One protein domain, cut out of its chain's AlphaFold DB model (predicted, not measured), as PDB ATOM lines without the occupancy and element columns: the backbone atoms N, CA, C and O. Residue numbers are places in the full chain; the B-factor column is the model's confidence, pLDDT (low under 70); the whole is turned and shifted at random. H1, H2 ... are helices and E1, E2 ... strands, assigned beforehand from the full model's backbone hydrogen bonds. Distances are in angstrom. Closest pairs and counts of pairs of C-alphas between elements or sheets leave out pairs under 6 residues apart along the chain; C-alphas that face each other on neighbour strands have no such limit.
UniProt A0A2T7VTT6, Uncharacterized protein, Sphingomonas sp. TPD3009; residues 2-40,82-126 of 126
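This is residues 2 to 40 and 82 to 126 of the 126 residues of an uncharacterized protein of Sphingomonas sp. TPD3009 (UniProt A0A2T7VTT6). The model is one twisted sheet of five strands, built of two antiparallel hairpins side by side, E1 with E2 and E4 with E5, and edged beyond E1 by the short strand E3. Two long stretches with no named element, residues 7 to 20 and residues 89 to 104, pass on opposite sides of this sheet, and the short helix H1 only grazes it. The printed part has 84 residues, with one named helix and five named strands in the order H1, E1, E2, E3, E4, E5; the sheet's order is E3, E1, E2, E4, E5, and it is mixed. The class is mostly strand, though under half of the residues are in named elements. The whole is compact, with a radius of gyration of the C-alphas of 11.8 A and spans of 32 by 25 by 25 A.

H1 is residues 2 to 6, beginning at C-alpha 2 at (2.485, -38.236, 39.287). E1 is residues 21 to 26, 17.0 A from first to last C-alpha, and E2 is residues 31 to 37, 19.5 A long, beginning at C-alpha 31 at (-13.182, -41.937, 39.643). E3 is residues 86 to 88, 7.0 A long. E4 is residues 105 to 111, 20.0 A long, and E5 is residues 116 to 122, 18.3 A long, ending at C-alpha 122 at (-10.520, -28.291, 52.384).

In the hairpin of E1 and E2 the directions stand at 159 degrees, and N 23 and O 35 are within hydrogen-bond range at 3.1 A. E3, an edge strand, is parallel to E1 at 26 degrees, with N 87 and O 22 at 2.9 A. E2 and E4 are antiparallel at 164 degrees, with N 34 and O 108 at 2.8 A. E4 and E5 form the other hairpin, at 166 degrees, with N 109 and O 119 at 2.9 A; E5 is the other edge strand. E3 and E5 are apart. H1 only grazes the sheet, with its residues 4 to 5; the closest C-alphas of H1 and E5 are those of Ile 4 and Ile 117, 7.7 A apart. In H1 every O i to N i+4 pair is within hydrogen-bond range.

The two C-alphas farthest apart are those of Ser 40 and Val 113, at 34.4 A. Residues 41 to 81 are not printed, and C-alphas 40 and 82 are 9.5 A apart across this cut, which falls in the link from E2 to E3. The links H1 to E1 and E3 to E4 are long, with 14 and 16 residues. The mean pLDDT of the printed part is 91.3; residue 100 and residues 125 to 126 are under 70.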
ATOM      1  N   ASP A   2       1.716 -39.497  39.370       78.12
ATOM      2  CA  ASP A   2       2.485 -38.236  39.287       78.12
ATOM      3  C   ASP A   2       1.851 -37.191  38.359       78.12
ATOM      4  O   ASP A   2       1.851 -36.006  38.673       78.12
ATOM      5  N   ALA A   3       1.260 -37.630  37.244       74.06
ATOM      6  CA  ALA A   3       0.530 -36.746  36.335       74.06
ATOM      7  C   ALA A   3      -0.716 -36.110  36.979       74.06
ATOM      8  O   ALA A   3      -0.986 -34.942  36.732       74.06
ATOM      9  N   ILE A   4      -1.426 -36.862  37.831       74.62
ATOM     10  CA  ILE A   4      -2.594 -36.372  38.581       74.62
ATOM     11  C   ILE A   4      -2.131 -35.319  39.580       74.62
ATOM     12  O   ILE A   4      -2.656 -34.223  39.617       74.62
ATOM     13  N   GLU A   5      -1.095 -35.611  40.361       82.94
ATOM     14  CA  GLU A   5      -0.652 -34.682  41.404       82.94
ATOM     15  C   GLU A   5      -0.075 -33.373  40.869       82.94
ATOM     16  O   GLU A   5      -0.199 -32.340  41.520       82.94
ATOM     17  N   ARG A   6       0.529 -33.394  39.676       84.31
ATOM     18  CA  ARG A   6       1.018 -32.179  39.010       84.31
ATOM     19  C   ARG A   6      -0.104 -31.278  38.495       84.31
ATOM     20  O   ARG A   6       0.155 -30.099  38.288       84.31
ATOM     21  N   SER A   7      -1.310 -31.807  38.268       83.88
ATOM     22  CA  SER A   7      -2.463 -31.012  37.827       83.88
ATOM     23  C   SER A   7      -3.311 -30.477  38.983       83.88
ATOM     24  O   SER A   7      -4.252 -29.721  38.749       83.88
ATOM     25  N   ILE A   8      -2.983 -30.832  40.230       88.88
ATOM     26  CA  ILE A   8      -3.730 -30.378  41.402       88.88
ATOM     27  C   ILE A   8      -3.372 -28.933  41.723       88.88
ATOM     28  O   ILE A   8      -2.229 -28.609  42.046       88.88
ATOM     29  N   VAL A   9      -4.394 -28.085  41.732       91.38
ATOM     30  CA  VAL A   9      -4.322 -26.739  42.295       91.38
ATOM     31  C   VAL A   9      -4.897 -26.798  43.703       91.38
ATOM     32  O   VAL A   9      -6.099 -26.971  43.886       91.38
ATOM     33  N   LEU A  10      -4.028 -26.698  44.711       92.44
ATOM     34  CA  LEU A  10      -4.457 -26.741  46.107       92.44
ATOM     35  C   LEU A  10      -5.175 -25.440  46.516       92.44
ATOM     36  O   LEU A  10      -4.823 -24.366  46.023       92.44
ATOM     37  N   PRO A  11      -6.139 -25.500  47.456       92.56
ATOM     38  CA  PRO A  11      -6.798 -24.305  47.975       92.56
ATOM     39  C   PRO A  11      -5.787 -23.381  48.661       92.56
ATOM     40  O   PRO A  11      -4.848 -23.854  49.294       92.56
ATOM     41  N   ALA A  12      -6.002 -22.063  48.619       91.31
ATOM     42  CA  ALA A  12      -5.021 -21.074  49.095       91.31
ATOM     43  C   ALA A  12      -4.569 -21.253  50.560       91.31
ATOM     44  O   ALA A  12      -3.451 -20.893  50.916       91.31
ATOM     45  N   LYS A  13      -5.433 -21.809  51.420       91.69
ATOM     46  CA  LYS A  13      -5.138 -22.069  52.841       91.69
ATOM     47  C   LYS A  13      -4.451 -23.424  53.087       91.69
ATOM     48  O   LYS A  13      -4.111 -23.731  54.229       91.69
ATOM     49  N   ALA A  14      -4.282 -24.250  52.056       94.44
ATOM     50  CA  ALA A  14      -3.598 -25.530  52.162       94.44
ATOM     51  C   ALA A  14      -2.078 -25.348  52.239       94.44
ATOM     52  O   ALA A  14      -1.501 -24.383  51.737       94.44
ATOM     53  N   ARG A  15      -1.411 -26.307  52.880       94.56
ATOM     54  CA  ARG A  15       0.049 -26.422  52.852       94.56
ATOM     55  C   ARG A  15       0.506 -26.911  51.465       94.56
ATOM     56  O   ARG A  15      -0.318 -27.338  50.657       94.56
ATOM     57  N   PRO A  16       1.812 -26.891  51.155       94.88
ATOM     58  CA  PRO A  16       2.320 -27.553  49.956       94.88
ATOM     59  C   PRO A  16       1.988 -29.050  49.960       94.88
ATOM     60  O   PRO A  16       2.020 -29.679  51.015       94.88
ATOM     61  N   LEU A  17       1.751 -29.641  48.784       93.19
ATOM     62  CA  LEU A  17       1.356 -31.053  48.650       93.19
ATOM     63  C   LEU A  17       2.305 -32.024  49.381       93.19
ATOM     64  O   LEU A  17       1.858 -33.006  49.965       93.19
ATOM     65  N   ALA A  18       3.608 -31.726  49.395       94.69
ATOM     66  CA  ALA A  18       4.627 -32.538  50.063       94.69
ATOM     67  C   ALA A  18       4.488 -32.594  51.598       94.69
ATOM     68  O   ALA A  18       5.052 -33.488  52.219       94.69
ATOM     69  N   ALA A  19       3.738 -31.677  52.217       96.38
ATOM     70  CA  ALA A  19       3.465 -31.704  53.653       96.38
ATOM     71  C   ALA A  19       2.417 -32.761  54.041       96.38
ATOM     72  O   ALA A  19       2.298 -33.105  55.215       96.38
ATOM     73  N   TYR A  20       1.657 -33.273  53.071       96.12
ATOM     74  CA  TYR A  20       0.564 -34.206  53.312       96.12
ATOM     75  C   TYR A  20       0.996 -35.655  53.111       96.12
ATOM     76  O   TYR A  20       1.768 -35.981  52.203       96.12
ATOM     77  N   GLY A  21       0.427 -36.543  53.920       96.88
ATOM     78  CA  GLY A  21       0.256 -37.942  53.561       96.88
ATOM     79  C   GLY A  21      -0.876 -38.072  52.550       96.88
ATOM     80  O   GLY A  21      -1.982 -37.577  52.779       96.88
ATOM     81  N   ARG A  22      -0.608 -38.711  51.408       96.75
ATOM     82  CA  ARG A  22      -1.545 -38.753  50.275       96.75
ATOM     83  C   ARG A  22      -2.233 -40.111  50.199       96.75
ATOM     84  O   ARG A  22      -1.603 -41.109  49.857       96.75
ATOM     85  N   ASN A  23      -3.515 -40.155  50.536       97.56
ATOM     86  CA  ASN A  23      -4.287 -41.393  50.623       97.56
ATOM     87  C   ASN A  23      -5.246 -41.476  49.442       97.56
ATOM     88  O   ASN A  23      -5.984 -40.524  49.218       97.56
ATOM     89  N   TYR A  24      -5.236 -42.586  48.710       97.00
ATOM     90  CA  TYR A  24      -5.983 -42.771  47.468       97.00
ATOM     91  C   TYR A  24      -6.889 -43.990  47.535       97.00
ATOM     92  O   TYR A  24      -6.509 -45.010  48.107       97.00
ATOM     93  N   ALA A  25      -8.047 -43.900  46.898       97.69
ATOM     94  CA  ALA A  25      -8.926 -45.032  46.660       97.69
ATOM     95  C   ALA A  25      -9.727 -44.818  45.373       97.69
ATOM     96  O   ALA A  25      -9.965 -43.684  44.948       97.69
ATOM     97  N   TRP A  26     -10.172 -45.915  44.774       97.25
ATOM     98  CA  TRP A  26     -11.201 -45.863  43.743       97.25
ATOM     99  C   TRP A  26     -12.562 -45.649  44.406       97.25
ATOM    100  O   TRP A  26     -12.918 -46.370  45.341       97.25
ATOM    101  N   ALA A  27     -13.306 -44.645  43.943       95.56
ATOM    102  CA  ALA A  27     -14.712 -44.471  44.302       95.56
ATOM    103  C   ALA A  27     -15.611 -45.332  43.404       95.56
ATOM    104  O   ALA A  27     -16.584 -45.913  43.873       95.56
ATOM    105  N   ASP A  28     -15.234 -45.451  42.131       96.06
ATOM    106  CA  ASP A  28     -15.855 -46.290  41.109       96.06
ATOM    107  C   ASP A  28     -14.814 -46.570  39.992       96.06
ATOM    108  O   ASP A  28     -13.671 -46.121  40.117       96.06
ATOM    109  N   PRO A  29     -15.137 -47.315  38.913       95.94
ATOM    110  CA  PRO A  29     -14.167 -47.654  37.866       95.94
ATOM    111  C   PRO A  29     -13.527 -46.465  37.132       95.94
ATOM    112  O   PRO A  29     -12.503 -46.646  36.471       95.94
ATOM    113  N   THR A  30     -14.118 -45.270  37.203       95.50
ATOM    114  CA  THR A  30     -13.649 -44.077  36.484       95.50
ATOM    115  C   THR A  30     -13.215 -42.938  37.402       95.50
ATOM    116  O   THR A  30     -12.554 -42.013  36.934       95.50
ATOM    117  N   HIS A  31     -13.501 -43.006  38.702       95.56
ATOM    118  CA  HIS A  31     -13.182 -41.937  39.643       95.56
ATOM    119  C   HIS A  31     -12.238 -42.388  40.757       95.56
ATOM    120  O   HIS A  31     -12.492 -43.342  41.496       95.56
ATOM    121  N   VAL A  32     -11.163 -41.621  40.928       95.69
ATOM    122  CA  VAL A  32     -10.249 -41.724  42.069       95.69
ATOM    123  C   VAL A  32     -10.567 -40.596  43.040       95.69
ATOM    124  O   VAL A  32     -10.646 -39.430  42.651       95.69
ATOM    125  N   VAL A  33     -10.693 -40.936  44.317       95.81
ATOM    126  CA  VAL A  33     -10.786 -39.964  45.407       95.81
ATOM    127  C   VAL A  33      -9.511 -40.033  46.230       95.81
ATOM    128  O   VAL A  33      -8.945 -41.107  46.453       95.81
ATOM    129  N   ALA A  34      -9.047 -38.871  46.676       95.69
ATOM    130  CA  ALA A  34      -7.907 -38.762  47.559       95.69
ATOM    131  C   ALA A  34      -8.214 -37.903  48.782       95.69
ATOM    132  O   ALA A  34      -8.803 -36.830  48.654       95.69
ATOM    133  N   ASN A  35      -7.738 -38.347  49.945       95.81
ATOM    134  CA  ASN A  35      -7.682 -37.548  51.165       95.81
ATOM    135  C   ASN A  35      -6.218 -37.268  51.507       95.81
ATOM    136  O   ASN A  35      -5.446 -38.165  51.864       95.81
ATOM    137  N   TYR A  36      -5.823 -36.010  51.379       95.62
ATOM    138  CA  TYR A  36      -4.509 -35.517  51.765       95.62
ATOM    139  C   TYR A  36      -4.590 -35.034  53.196       95.62
ATOM    140  O   TYR A  36      -5.316 -34.085  53.468       95.62
ATOM    141  N   LEU A  37      -3.858 -35.682  54.097       95.69
ATOM    142  CA  LEU A  37      -3.908 -35.393  55.526       95.69
ATOM    143  C   LEU A  37      -2.529 -34.959  56.020       95.69
ATOM    144  O   LEU A  37      -1.535 -35.621  55.721       95.69
ATOM    145  N   LEU A  38      -2.450 -33.839  56.740       95.00
ATOM    146  CA  LEU A  38      -1.220 -33.476  57.441       95.00
ATOM    147  C   LEU A  38      -1.003 -34.477  58.582       95.00
ATOM    148  O   LEU A  38      -1.912 -34.630  59.402       95.00
ATOM    149  N   PRO A  39       0.165 -35.137  58.659       92.81
ATOM    150  CA  PRO A  39       0.444 -36.037  59.764       92.81
ATOM    151  C   PRO A  39       0.395 -35.307  61.106       92.81
ATOM    152  O   PRO A  39       0.825 -34.150  61.211       92.81
ATOM    153  N   SER A  40      -0.106 -35.974  62.141       89.00
ATOM    154  CA  SER A  40      -0.176 -35.383  63.470       89.00
ATOM    155  C   SER A  40       1.223 -35.209  64.068       89.00
ATOM    156  O   SER A  40       2.120 -36.045  63.925       89.00
ATOM    157  N   PRO A  82       2.874 -41.081  56.017       95.62
ATOM    158  CA  PRO A  82       3.841 -40.017  56.266       95.62
ATOM    159  C   PRO A  82       3.764 -38.886  55.236       95.62
ATOM    160  O   PRO A  82       3.394 -39.103  54.078       95.62
ATOM    161  N   ALA A  83       4.179 -37.685  55.645       96.00
ATOM    162  CA  ALA A  83       4.280 -36.534  54.755       96.00
ATOM    163  C   ALA A  83       5.143 -36.870  53.531       96.00
ATOM    164  O   ALA A  83       6.191 -37.510  53.640       96.00
ATOM    165  N   GLY A  84       4.675 -36.475  52.349       94.81
ATOM    166  CA  GLY A  84       5.378 -36.738  51.100       94.81
ATOM    167  C   GLY A  84       5.321 -38.202  50.660       94.81
ATOM    168  O   GLY A  84       5.898 -38.540  49.629       94.81
ATOM    169  N   GLN A  85       4.583 -39.073  51.349       95.88
ATOM    170  CA  GLN A  85       4.325 -40.445  50.911       95.88
ATOM    171  C   GLN A  85       2.904 -40.610  50.369       95.88
ATOM    172  O   GLN A  85       2.101 -39.669  50.356       95.88
ATOM    173  N   ARG A  86       2.630 -41.795  49.818       95.56
ATOM    174  CA  ARG A  86       1.340 -42.169  49.238       95.56
ATOM    175  C   ARG A  86       0.908 -43.526  49.772       95.56
ATOM    176  O   ARG A  86       1.750 -44.406  49.933       95.56
ATOM    177  N   ARG A  87      -0.393 -43.715  49.966       96.81
ATOM    178  CA  ARG A  87      -0.994 -45.006  50.307       96.81
ATOM    179  C   ARG A  87      -2.276 -45.218  49.515       96.81
ATOM    180  O   ARG A  87      -3.063 -44.287  49.368       96.81
ATOM    181  N   TRP A  88      -2.471 -46.437  49.028       97.06
ATOM    182  CA  TRP A  88      -3.724 -46.871  48.422       97.06
ATOM    183  C   TRP A  88      -4.542 -47.672  49.422       97.06
ATOM    184  O   TRP A  88      -4.005 -48.523  50.130       97.06
ATOM    185  N   PHE A  89      -5.833 -47.383  49.456       97.31
ATOM    186  CA  PHE A  89      -6.829 -48.079  50.248       97.31
ATOM    187  C   PHE A  89      -7.706 -48.919  49.322       97.31
ATOM    188  O   PHE A  89      -7.863 -48.594  48.142       97.31
ATOM    189  N   ALA A  90      -8.248 -50.012  49.859       96.75
ATOM    190  CA  ALA A  90      -9.097 -50.921  49.100       96.75
ATOM    191  C   ALA A  90     -10.410 -50.240  48.696       96.75
ATOM    192  O   ALA A  90     -10.841 -50.366  47.548       96.75
ATOM    193  N   HIS A  91     -11.005 -49.473  49.615       96.25
ATOM    194  CA  HIS A  91     -12.268 -48.789  49.389       96.25
ATOM    195  C   HIS A  91     -12.208 -47.316  49.789       96.25
ATOM    196  O   HIS A  91     -11.467 -46.912  50.684       96.25
ATOM    197  N   ALA A  92     -13.036 -46.490  49.144       95.56
ATOM    198  CA  ALA A  92     -13.110 -45.060  49.441       95.56
ATOM    199  C   ALA A  92     -13.557 -44.755  50.882       95.56
ATOM    200  O   ALA A  92     -13.138 -43.746  51.440       95.56
ATOM    201  N   HIS A  93     -14.359 -45.627  51.504       94.25
ATOM    202  CA  HIS A  93     -14.775 -45.471  52.902       94.25
ATOM    203  C   HIS A  93     -13.663 -45.787  53.914       94.25
ATOM    204  O   HIS A  93     -13.787 -45.406  55.074       94.25
ATOM    205  N   ASP A  94     -12.576 -46.436  53.484       95.69
ATOM    206  CA  ASP A  94     -11.404 -46.693  54.328       95.69
ATOM    207  C   ASP A  94     -10.445 -45.494  54.369       95.69
ATOM    208  O   ASP A  94      -9.474 -45.495  55.130       95.69
ATOM    209  N   LEU A  95     -10.666 -44.479  53.520       95.12
ATOM    210  CA  LEU A  95      -9.814 -43.299  53.488       95.12
ATOM    211  C   LEU A  95      -9.856 -42.580  54.842       95.12
ATOM    212  O   LEU A  95     -10.937 -42.356  55.389       95.12
ATOM    213  N   PRO A  96      -8.696 -42.138  55.363       93.25
ATOM    214  CA  PRO A  96      -8.667 -41.413  56.617       93.25
ATOM    215  C   PRO A  96      -9.443 -40.105  56.474       93.25
ATOM    216  O   PRO A  96      -9.322 -39.399  55.466       93.25
ATOM    217  N   PHE A  97     -10.225 -39.792  57.499       88.75
ATOM    218  CA  PHE A  97     -11.023 -38.582  57.584       88.75
ATOM    219  C   PHE A  97     -10.879 -37.963  58.975       88.75
ATOM    220  O   PHE A  97     -10.836 -38.680  59.974       88.75
ATOM    221  N   ILE A  98     -10.829 -36.636  59.036       87.19
ATOM    222  CA  ILE A  98     -10.905 -35.859  60.273       87.19
ATOM    223  C   ILE A  98     -12.129 -34.942  60.241       87.19
ATOM    224  O   ILE A  98     -12.483 -34.385  59.200       87.19
ATOM    225  N   PHE A  99     -12.764 -34.788  61.401       77.50
ATOM    226  CA  PHE A  99     -13.824 -33.807  61.608       77.50
ATOM    227  C   PHE A  99     -13.204 -32.423  61.847       77.50
ATOM    228  O   PHE A  99     -12.198 -32.321  62.548       77.50
ATOM    229  N   ASP A 100     -13.784 -31.385  61.239       68.69
ATOM    230  CA  ASP A 100     -13.384 -29.975  61.383       68.69
ATOM    231  C   ASP A 100     -11.890 -29.697  61.148       68.69
ATOM    232  O   ASP A 100     -11.226 -28.950  61.866       68.69
ATOM    233  N   GLY A 101     -11.339 -30.296  60.092       71.62
ATOM    234  CA  GLY A 101      -9.914 -30.215  59.781       71.62
ATOM    235  C   GLY A 101      -9.475 -28.938  59.065       71.62
ATOM    236  O   GLY A 101      -8.276 -28.670  58.964       71.62
ATOM    237  N   GLY A 102     -10.397 -28.164  58.485       90.19
ATOM    238  CA  GLY A 102     -10.020 -27.137  57.513       90.19
ATOM    239  C   GLY A 102      -9.091 -27.730  56.449       90.19
ATOM    240  O   GLY A 102      -9.331 -28.823  55.946       90.19
ATOM    241  N   CYS A 103      -7.984 -27.059  56.127       94.69
ATOM    242  CA  CYS A 103      -7.012 -27.585  55.160       94.69
ATOM    243  C   CYS A 103      -5.964 -28.541  55.764       94.69
ATOM    244  O   CYS A 103      -4.993 -28.872  55.084       94.69
ATOM    245  N   ILE A 104      -6.135 -29.001  57.011       93.94
ATOM    246  CA  ILE A 104      -5.390 -30.160  57.543       93.94
ATOM    247  C   ILE A 104      -5.756 -31.407  56.733       93.94
ATOM    248  O   ILE A 104      -4.890 -32.241  56.481       93.94
ATOM    249  N   GLN A 105      -7.001 -31.476  56.254       95.00
ATOM    250  CA  GLN A 105      -7.436 -32.438  55.255       95.00
ATOM    251  C   GLN A 105      -7.872 -31.728  53.973       95.00
ATOM    252  O   GLN A 105      -8.745 -30.861  53.995       95.00
ATOM    253  N   VAL A 106      -7.316 -32.142  52.839       95.19
ATOM    254  CA  VAL A 106      -7.776 -31.742  51.505       95.19
ATOM    255  C   VAL A 106      -8.331 -32.968  50.793       95.19
ATOM    256  O   VAL A 106      -7.656 -33.993  50.706       95.19
ATOM    257  N   THR A 107      -9.550 -32.867  50.279       94.31
ATOM    258  CA  THR A 107     -10.167 -33.915  49.463       94.31
ATOM    259  C   THR A 107     -10.060 -33.543  47.992       94.31
ATOM    260  O   THR A 107     -10.395 -32.422  47.599       94.31
ATOM    261  N   VAL A 108      -9.606 -34.496  47.183       94.69
ATOM    262  CA  VAL A 108      -9.447 -34.366  45.733       94.69
ATOM    263  C   VAL A 108     -10.270 -35.444  45.044       94.69
ATOM    264  O   VAL A 108     -10.235 -36.601  45.460       94.69
ATOM    265  N   ALA A 109     -10.988 -35.077  43.987       94.88
ATOM    266  CA  ALA A 109     -11.629 -36.025  43.083       94.88
ATOM    267  C   ALA A 109     -11.021 -35.883  41.686       94.88
ATOM    268  O   ALA A 109     -10.822 -34.769  41.193       94.88
ATOM    269  N   TYR A 110     -10.711 -37.018  41.072       94.88
ATOM    270  CA  TYR A 110     -10.124 -37.101  39.745       94.88
ATOM    271  C   TYR A 110     -10.930 -38.066  38.884       94.88
ATOM    272  O   TYR A 110     -11.133 -39.219  39.267       94.88
ATOM    273  N   ASP A 111     -11.346 -37.596  37.714       94.88
ATOM    274  CA  ASP A 111     -11.961 -38.424  36.684       94.88
ATOM    275  C   ASP A 111     -10.882 -38.911  35.707       94.88
ATOM    276  O   ASP A 111     -10.172 -38.124  35.070       94.88
ATOM    277  N   VAL A 112     -10.731 -40.231  35.593       92.31
ATOM    278  CA  VAL A 112      -9.654 -40.841  34.798       92.31
ATOM    279  C   VAL A 112      -9.920 -40.789  33.298       92.31
ATOM    280  O   VAL A 112      -8.966 -40.846  32.519       92.31
ATOM    281  N   VAL A 113     -11.189 -40.666  32.897       93.50
ATOM    282  CA  VAL A 113     -11.613 -40.646  31.492       93.50
ATOM    283  C   VAL A 113     -11.235 -39.311  30.853       93.50
ATOM    284  O   VAL A 113     -10.492 -39.276  29.873       93.50
ATOM    285  N   SER A 114     -11.680 -38.208  31.451       93.00
ATOM    286  CA  SER A 114     -11.354 -36.833  31.053       93.00
ATOM    287  C   SER A 114      -9.957 -36.393  31.487       93.00
ATOM    288  O   SER A 114      -9.459 -35.369  31.023       93.00
ATOM    289  N   ARG A 115      -9.313 -37.169  32.366       91.44
ATOM    290  CA  ARG A 115      -8.010 -36.873  32.969       91.44
ATOM    291  C   ARG A 115      -7.983 -35.532  33.699       91.44
ATOM    292  O   ARG A 115      -6.997 -34.795  33.629       91.44
ATOM    293  N   SER A 116      -9.065 -35.218  34.402       92.12
ATOM    294  CA  SER A 116      -9.259 -33.918  35.034       92.12
ATOM    295  C   SER A 116      -9.530 -34.030  36.532       92.12
ATOM    296  O   SER A 116     -10.127 -34.990  37.022       92.12
ATOM    297  N   ILE A 117      -9.056 -33.027  37.272       93.38
ATOM    298  CA  ILE A 117      -9.431 -32.830  38.670       93.38
ATOM    299  C   ILE A 117     -10.813 -32.188  38.671       93.38
ATOM    300  O   ILE A 117     -10.969 -31.047  38.244       93.38
ATOM    301  N   THR A 118     -11.811 -32.920  39.149       93.44
ATOM    302  CA  THR A 118     -13.203 -32.453  39.200       93.44
ATOM    303  C   THR A 118     -13.515 -31.734  40.507       93.44
ATOM    304  O   THR A 118     -14.465 -30.958  40.577       93.44
ATOM    305  N   ARG A 119     -12.707 -31.960  41.551       92.81
ATOM    306  CA  ARG A 119     -12.864 -31.308  42.854       92.81
ATOM    307  C   ARG A 119     -11.540 -31.218  43.592       92.81
ATOM    308  O   ARG A 119     -10.763 -32.168  43.603       92.81
ATOM    309  N   THR A 120     -11.306 -30.099  44.267       94.25
ATOM    310  CA  THR A 120     -10.264 -29.956  45.290       94.25
ATOM    311  C   THR A 120     -10.778 -29.016  46.370       94.25
ATOM    312  O   THR A 120     -11.110 -27.873  46.074       94.25
ATOM    313  N   GLN A 121     -10.853 -29.481  47.616       93.56
ATOM    314  CA  GLN A 121     -11.408 -28.681  48.710       93.56
ATOM    315  C   GLN A 121     -10.791 -29.014  50.065       93.56
ATOM    316  O   GLN A 121     -10.336 -30.133  50.293       93.56
ATOM    317  N   CYS A 122     -10.841 -28.054  50.982       93.56
ATOM    318  CA  CYS A 122     -10.520 -28.291  52.384       93.56
ATOM    319  C   CYS A 122     -11.720 -28.909  53.115       93.56
ATOM    320  O   CYS A 122     -12.872 -28.652  52.768       93.56
ATOM    321  N   ASN A 123     -11.460 -29.722  54.133       87.38
ATOM    322  CA  ASN A 123     -12.500 -30.300  54.977       87.38
ATOM    323  C   ASN A 123     -13.347 -29.195  55.640       87.38
ATOM    324  O   ASN A 123     -12.801 -28.216  56.148       87.38
ATOM    325  N   GLY A 124     -14.677 -29.338  55.594       70.88
ATOM    326  CA  GLY A 124     -15.621 -28.352  56.140       70.88
ATOM    327  C   GLY A 124     -15.891 -27.126  55.254       70.88
ATOM    328  O   GLY A 124     -16.679 -26.273  55.646       70.88
ATOM    329  N   TYR A 125     -15.288 -27.035  54.064       63.41
ATOM    330  CA  TYR A 125     -15.566 -25.981  53.084       63.41
ATOM    331  C   TYR A 125     -16.145 -26.609  51.808       63.41
ATOM    332  O   TYR A 125     -15.553 -27.545  51.266       63.41
ATOM    333  N   ALA A 126     -17.314 -26.120  51.381       51.94
ATOM    334  CA  ALA A 126     -17.956 -26.459  50.109       51.94
ATOM    335  C   ALA A 126     -17.606 -25.418  49.041       51.94
ATOM    336  O   ALA A 126     -17.532 -24.221  49.406       51.94
TER     337      ALA A 126